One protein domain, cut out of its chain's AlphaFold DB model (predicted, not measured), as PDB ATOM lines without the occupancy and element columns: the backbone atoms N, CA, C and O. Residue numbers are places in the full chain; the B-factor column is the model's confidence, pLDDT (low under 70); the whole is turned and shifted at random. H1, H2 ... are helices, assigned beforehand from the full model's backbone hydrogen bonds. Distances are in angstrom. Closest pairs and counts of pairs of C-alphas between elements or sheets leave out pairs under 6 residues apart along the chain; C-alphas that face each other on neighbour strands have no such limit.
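What this domain is: This is residues 217 to 263 of the 465 residues of an uncharacterized protein of Planctomycetes bacterium (UniProt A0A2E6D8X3). Picture a small, loosely formed helical hairpin of H1 and the longer H2, with the short helix H3 folded back to meet both of them, the three centres making a triangle. Residues 248 to 256 make the loop that brings the backbone from H2 round to H3. The printed part has 47 residues, with three named helices in the order H1, H2, H3 and no named strand; its class is all helix, and 32 of the 47 residues are in the helices. The whole is compact, with a radius of gyration of the C-alphas of 9.9 A, and rounded, with spans of 26 by 21 by 17 A.

Where its parts are: Begin at C-alpha 217 at (53.274, -15.205, 39.426), where H1, residues 217 to 227, starts; it runs 15.5 A from first to last C-alpha and ends at C-alpha 227 at (51.461, -7.827, 25.919). After a tight link of 4 residues, look for H2, residues 232 to 247, which is the longest helix at 16 residues and 21.7 A. It starts at C-alpha 232 at (46.445, -16.072, 18.865). A short link of 9 residues then leads to H3, residues 257 to 261, 6.0 A long, which ends at C-alpha 261 at (54.561, -17.902, 31.356).

How they stand to each other: Look first at H1 and H2, a helical hairpin whose helices run opposite ways. They only just touch, with 3 pairs of C-alphas within 8 A, and their lines stand at a shallow tilt of 34 degrees, only just short of steep. Their closest C-alphas are those of Val 225 and Leu 238, 7.1 A apart, and H2 touches H1 with residues 234 to 238 alone. Go on along H2 and you find that it touches H3 with residues 237 to 241 alone; the closest C-alphas here are those of Ile 237 and Leu 260, 6.0 A apart. H1 and H3 only just touch, with 3 pairs of C-alphas within 8 A, and the closest are those of Arg 220 and Leu 261, 6.9 A apart. In the backbones of H1, H2 and H3, every O i to N i+4 pair is within hydrogen-bond range.

The domain as a whole: The two C-alphas farthest apart are those of Ser 226 and Ala 252, at 27.0 A, while the first and last printed C-alphas, Leu 217 and Gly 263, are 14.1 A apart. The printed part has no cut, and neither of the two links is long. In the B-factor column the mean pLDDT of the printed part of this predicted model is 82.9; look at residues 251 to 253, in the link from H2 to H3, for the three values under 70.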
ATOM      1  N   LEU A 217      54.358 -14.645  40.236       90.44
ATOM      2  CA  LEU A 217      53.274 -15.205  39.426       90.44
ATOM      3  C   LEU A 217      52.369 -14.117  38.837       90.44
ATOM      4  O   LEU A 217      52.269 -13.995  37.617       90.44
ATOM      5  N   PHE A 218      51.770 -13.291  39.697       89.19
ATOM      6  CA  PHE A 218      50.822 -12.263  39.266       89.19
ATOM      7  C   PHE A 218      51.488 -11.146  38.450       89.19
ATOM      8  O   PHE A 218      50.957 -10.760  37.417       89.19
ATOM      9  N   ASP A 219      52.704 -10.716  38.803       89.88
ATOM     10  CA  ASP A 219      53.438  -9.703  38.022       89.88
ATOM     11  C   ASP A 219      53.801 -10.195  36.607       89.88
ATOM     12  O   ASP A 219      53.932  -9.415  35.660       89.88
ATOM     13  N   ARG A 220      54.054 -11.498  36.448       91.44
ATOM     14  CA  ARG A 220      54.330 -12.115  35.141       91.44
ATOM     15  C   ARG A 220      53.054 -12.297  34.335       91.44
ATOM     16  O   ARG A 220      53.064 -11.997  33.144       91.44
ATOM     17  N   TYR A 221      51.984 -12.733  34.988       90.12
ATOM     18  CA  TYR A 221      50.663 -12.827  34.386       90.12
ATOM     19  C   TYR A 221      50.183 -11.462  33.868       90.12
ATOM     20  O   TYR A 221      49.862 -11.338  32.689       90.12
ATOM     21  N   ASP A 222      50.257 -10.408  34.683       89.50
ATOM     22  CA  ASP A 222      49.834  -9.052  34.305       89.50
ATOM     23  C   ASP A 222      50.639  -8.493  33.123       89.50
ATOM     24  O   ASP A 222      50.096  -7.824  32.233       89.50
ATOM     25  N   ARG A 223      51.944  -8.792  33.075       89.31
ATOM     26  CA  ARG A 223      52.787  -8.455  31.920       89.31
ATOM     27  C   ARG A 223      52.332  -9.176  30.660       89.31
ATOM     28  O   ARG A 223      52.250  -8.536  29.617       89.31
ATOM     29  N   LEU A 224      52.013 -10.466  30.756       87.88
ATOM     30  CA  LEU A 224      51.526 -11.246  29.623       87.88
ATOM     31  C   LEU A 224      50.175 -10.719  29.120       87.88
ATOM     32  O   LEU A 224      50.029 -10.494  27.921       87.88
ATOM     33  N   VAL A 225      49.233 -10.422  30.022       87.25
ATOM     34  CA  VAL A 225      47.938  -9.794  29.688       87.25
ATOM     35  C   VAL A 225      48.146  -8.473  28.949       87.25
ATOM     36  O   VAL A 225      47.524  -8.225  27.919       87.25
ATOM     37  N   SER A 226      49.074  -7.644  29.431       86.00
ATOM     38  CA  SER A 226      49.380  -6.344  28.823       86.00
ATOM     39  C   SER A 226      50.051  -6.456  27.444       86.00
ATOM     40  O   SER A 226      50.002  -5.509  26.661       86.00
ATOM     41  N   GLN A 227      50.696  -7.588  27.148       83.75
ATOM     42  CA  GLN A 227      51.461  -7.827  25.919       83.75
ATOM     43  C   GLN A 227      50.711  -8.655  24.871       83.75
ATOM     44  O   GLN A 227      51.101  -8.620  23.707       83.75
ATOM     45  N   ALA A 228      49.655  -9.381  25.253       77.06
ATOM     46  CA  ALA A 228      49.037 -10.404  24.408       77.06
ATOM     47  C   ALA A 228      48.432  -9.891  23.087       77.06
ATOM     48  O   ALA A 228      48.277 -10.669  22.143       77.06
ATOM     49  N   GLY A 229      48.123  -8.590  22.992       73.69
ATOM     50  CA  GLY A 229      47.663  -7.945  21.758       73.69
ATOM     51  C   GLY A 229      46.610  -8.770  21.003       73.69
ATOM     52  O   GLY A 229      45.655  -9.272  21.591       73.69
ATOM     53  N   SER A 230      46.792  -8.938  19.689       72.88
ATOM     54  CA  SER A 230      45.967  -9.813  18.841       72.88
ATOM     55  C   SER A 230      46.597 -11.187  18.571       72.88
ATOM     56  O   SER A 230      46.066 -11.945  17.757       72.88
ATOM     57  N   ASN A 231      47.714 -11.532  19.217       81.06
ATOM     58  CA  ASN A 231      48.430 -12.779  18.956       81.06
ATOM     59  C   ASN A 231      47.610 -13.980  19.465       81.06
ATOM     60  O   ASN A 231      47.241 -14.055  20.636       81.06
ATOM     61  N   GLU A 232      47.281 -14.906  18.567       77.62
ATOM     62  CA  GLU A 232      46.445 -16.072  18.865       77.62
ATOM     63  C   GLU A 232      47.118 -17.044  19.843       77.62
ATOM     64  O   GLU A 232      46.472 -17.507  20.781       77.62
ATOM     65  N   SER A 233      48.430 -17.264  19.717       77.62
ATOM     66  CA  SER A 233      49.193 -18.114  20.638       77.62
ATOM     67  C   SER A 233      49.223 -17.534  22.052       77.62
ATOM     68  O   SER A 233      49.029 -18.258  23.024       77.62
ATOM     69  N   GLN A 234      49.394 -16.214  22.185       82.44
ATOM     70  CA  GLN A 234      49.364 -15.549  23.495       82.44
ATOM     71  C   GLN A 234      47.964 -15.578  24.115       82.44
ATOM     72  O   GLN A 234      47.840 -15.803  25.316       82.44
ATOM     73  N   ARG A 235      46.905 -15.426  23.309       81.56
ATOM     74  CA  ARG A 235      45.522 -15.604  23.776       81.56
ATOM     75  C   ARG A 235      45.258 -17.032  24.249       81.56
ATOM     76  O   ARG A 235      44.635 -17.204  25.288       81.56
ATOM     77  N   ALA A 236      45.763 -18.045  23.546       80.94
ATOM     78  CA  ALA A 236      45.637 -19.437  23.979       80.94
ATOM     79  C   ALA A 236      46.332 -19.686  25.329       80.94
ATOM     80  O   ALA A 236      45.745 -20.309  26.213       80.94
ATOM     81  N   ILE A 237      47.543 -19.148  25.515       86.88
ATOM     82  CA  ILE A 237      48.269 -19.216  26.792       86.88
ATOM     83  C   ILE A 237      47.475 -18.523  27.907       86.88
ATOM     84  O   ILE A 237      47.309 -19.100  28.981       86.88
ATOM     85  N   LEU A 238      46.957 -17.314  27.658       87.31
ATOM     86  CA  LEU A 238      46.155 -16.578  28.638       87.31
ATOM     87  C   LEU A 238      44.897 -17.343  29.043       87.31
ATOM     88  O   LEU A 238      44.653 -17.476  30.234       87.31
ATOM     89  N   THR A 239      44.163 -17.923  28.094       83.56
ATOM     90  CA  THR A 239      42.983 -18.749  28.392       83.56
ATOM     91  C   THR A 239      43.334 -19.941  29.292       83.56
ATOM     92  O   THR A 239      42.601 -20.249  30.234       83.56
ATOM     93  N   CYS A 240      44.468 -20.610  29.046       83.00
ATOM     94  CA  CYS A 240      44.943 -21.692  29.913       83.00
ATOM     95  C   CYS A 240      45.288 -21.181  31.322       83.00
ATOM     96  O   CYS A 240      44.861 -21.781  32.309       83.00
ATOM     97  N   LEU A 241      46.022 -20.067  31.424       87.50
ATOM     98  CA  LEU A 241      46.395 -19.464  32.706       87.50
ATOM     99  C   LEU A 241      45.172 -18.985  33.495       87.50
ATOM    100  O   LEU A 241      45.077 -19.273  34.683       87.50
ATOM    101  N   GLU A 242      44.214 -18.318  32.854       86.50
ATOM    102  CA  GLU A 242      42.960 -17.880  33.474       86.50
ATOM    103  C   GLU A 242      42.190 -19.062  34.051       86.50
ATOM    104  O   GLU A 242      41.756 -19.016  35.199       86.50
ATOM    105  N   ARG A 243      42.086 -20.169  33.312       80.69
ATOM    106  CA  ARG A 243      41.417 -21.367  33.823       80.69
ATOM    107  C   ARG A 243      42.122 -21.955  35.046       80.69
ATOM    108  O   ARG A 243      41.456 -22.341  36.007       80.69
ATOM    109  N   ILE A 244      43.451 -22.006  35.044       85.81
ATOM    110  CA  ILE A 244      44.215 -22.516  36.189       85.81
ATOM    111  C   ILE A 244      44.077 -21.571  37.393       85.81
ATOM    112  O   ILE A 244      43.822 -22.015  38.511       85.81
ATOM    113  N   LEU A 245      44.208 -20.262  37.184       86.38
ATOM    114  CA  LEU A 245      44.234 -19.278  38.267       86.38
ATOM    115  C   LEU A 245      42.841 -18.966  38.830       86.38
ATOM    116  O   LEU A 245      42.699 -18.798  40.036       86.38
ATOM    117  N   LEU A 246      41.810 -18.911  37.988       81.00
ATOM    118  CA  LEU A 246      40.446 -18.562  38.401       81.00
ATOM    119  C   LEU A 246      39.601 -19.784  38.751       81.00
ATOM    120  O   LEU A 246      38.642 -19.670  39.516       81.00
ATOM    121  N   HIS A 247      39.935 -20.944  38.188       76.19
ATOM    122  CA  HIS A 247      39.137 -22.155  38.346       76.19
ATOM    123  C   HIS A 247      39.942 -23.345  38.860       76.19
ATOM    124  O   HIS A 247      39.360 -24.403  39.020       76.19
ATOM    125  N   GLY A 248      41.249 -23.244  39.113       74.25
ATOM    126  CA  GLY A 248      42.040 -24.401  39.560       74.25
ATOM    127  C   GLY A 248      42.110 -25.541  38.538       74.25
ATOM    128  O   GLY A 248      42.560 -26.638  38.856       74.25
ATOM    129  N   GLY A 249      41.615 -25.307  37.318       72.38
ATOM    130  CA  GLY A 249      41.457 -26.320  36.290       72.38
ATOM    131  C   GLY A 249      42.695 -26.387  35.414       72.38
ATOM    132  O   GLY A 249      42.894 -25.530  34.550       72.38
ATOM    133  N   ARG A 250      43.500 -27.431  35.598       72.31
ATOM    134  CA  ARG A 250      44.560 -27.793  34.660       72.31
ATOM    135  C   ARG A 250      44.018 -28.809  33.663       72.31
ATOM    136  O   ARG A 250      43.272 -29.707  34.047       72.31
ATOM    137  N   ASP A 251      44.368 -28.667  32.387       69.94
ATOM    138  CA  ASP A 251      44.190 -29.784  31.466       69.94
ATOM    139  C   ASP A 251      45.391 -30.708  31.543       69.94
ATOM    140  O   ASP A 251      46.550 -30.285  31.561       69.94
ATOM    141  N   ALA A 252      45.096 -31.998  31.504       65.56
ATOM    142  CA  ALA A 252      46.098 -33.011  31.273       65.56
ATOM    143  C   ALA A 252      46.879 -32.712  29.978       65.56
ATOM    144  O   ALA A 252      46.284 -32.485  28.926       65.56
ATOM    145  N   GLY A 253      48.211 -32.724  30.054       67.94
ATOM    146  CA  GLY A 253      49.097 -32.466  28.914       67.94
ATOM    147  C   GLY A 253      49.427 -30.993  28.648       67.94
ATOM    148  O   GLY A 253      50.302 -30.737  27.824       67.94
ATOM    149  N   ASP A 254      48.799 -30.037  29.343       76.69
ATOM    150  CA  ASP A 254      49.226 -28.636  29.262       76.69
ATOM    151  C   ASP A 254      50.606 -28.440  29.927       76.69
ATOM    152  O   ASP A 254      50.901 -29.089  30.950       76.69
ATOM    153  N   PRO A 255      51.439 -27.519  29.392       82.25
ATOM    154  CA  PRO A 255      52.690 -27.110  30.019       82.25
ATOM    155  C   PRO A 255      52.517 -26.717  31.489       82.25
ATOM    156  O   PRO A 255      51.411 -26.439  31.965       82.25
ATOM    157  N   SER A 256      53.623 -26.688  32.231       88.44
ATOM    158  CA  SER A 256      53.628 -26.066  33.559       88.44
ATOM    159  C   SER A 256      53.230 -24.594  33.456       88.44
ATOM    160  O   SER A 256      53.364 -23.976  32.400       88.44
ATOM    161  N   ILE A 257      52.759 -24.000  34.547       89.06
ATOM    162  CA  ILE A 257      52.466 -22.561  34.581       89.06
ATOM    163  C   ILE A 257      53.735 -21.771  34.287       89.06
ATOM    164  O   ILE A 257      53.693 -20.775  33.570       89.06
ATOM    165  N   GLU A 258      54.874 -22.241  34.795       89.75
ATOM    166  CA  GLU A 258      56.175 -21.673  34.463       89.75
ATOM    167  C   GLU A 258      56.448 -21.727  32.948       89.75
ATOM    168  O   GLU A 258      56.825 -20.705  32.378       89.75
ATOM    169  N   GLY A 259      56.178 -22.859  32.289       89.62
ATOM    170  CA  GLY A 259      56.295 -23.016  30.835       89.62
ATOM    171  C   GLY A 259      55.335 -22.108  30.062       89.62
ATOM    172  O   GLY A 259      55.753 -21.387  29.157       89.62
ATOM    173  N   LEU A 260      54.063 -22.041  30.466       89.94
ATOM    174  CA  LEU A 260      53.065 -21.135  29.882       89.94
ATOM    175  C   LEU A 260      53.513 -19.669  29.983       89.94
ATOM    176  O   LEU A 260      53.476 -18.931  29.001       89.94
ATOM    177  N   LEU A 261      54.014 -19.247  31.147       89.75
ATOM    178  CA  LEU A 261      54.561 -17.902  31.356       89.75
ATOM    179  C   LEU A 261      55.864 -17.646  30.578       89.75
ATOM    180  O   LEU A 261      56.270 -16.489  30.458       89.75
ATOM    181  N   GLN A 262      56.538 -18.688  30.090       89.25
ATOM    182  CA  GLN A 262      57.702 -18.607  29.201       89.25
ATOM    183  C   GLN A 262      57.323 -18.663  27.712       89.25
ATOM    184  O   GLN A 262      58.189 -18.484  26.858       89.25
ATOM    185  N   GLY A 263      56.038 -18.837  27.390       85.12
ATOM    186  CA  GLY A 263      55.548 -18.888  26.014       85.12
ATOM    187  C   GLY A 263      55.402 -20.298  25.445       85.12
ATOM    188  O   GLY A 263      55.184 -20.432  24.240       85.12
TER     189      GLY A 263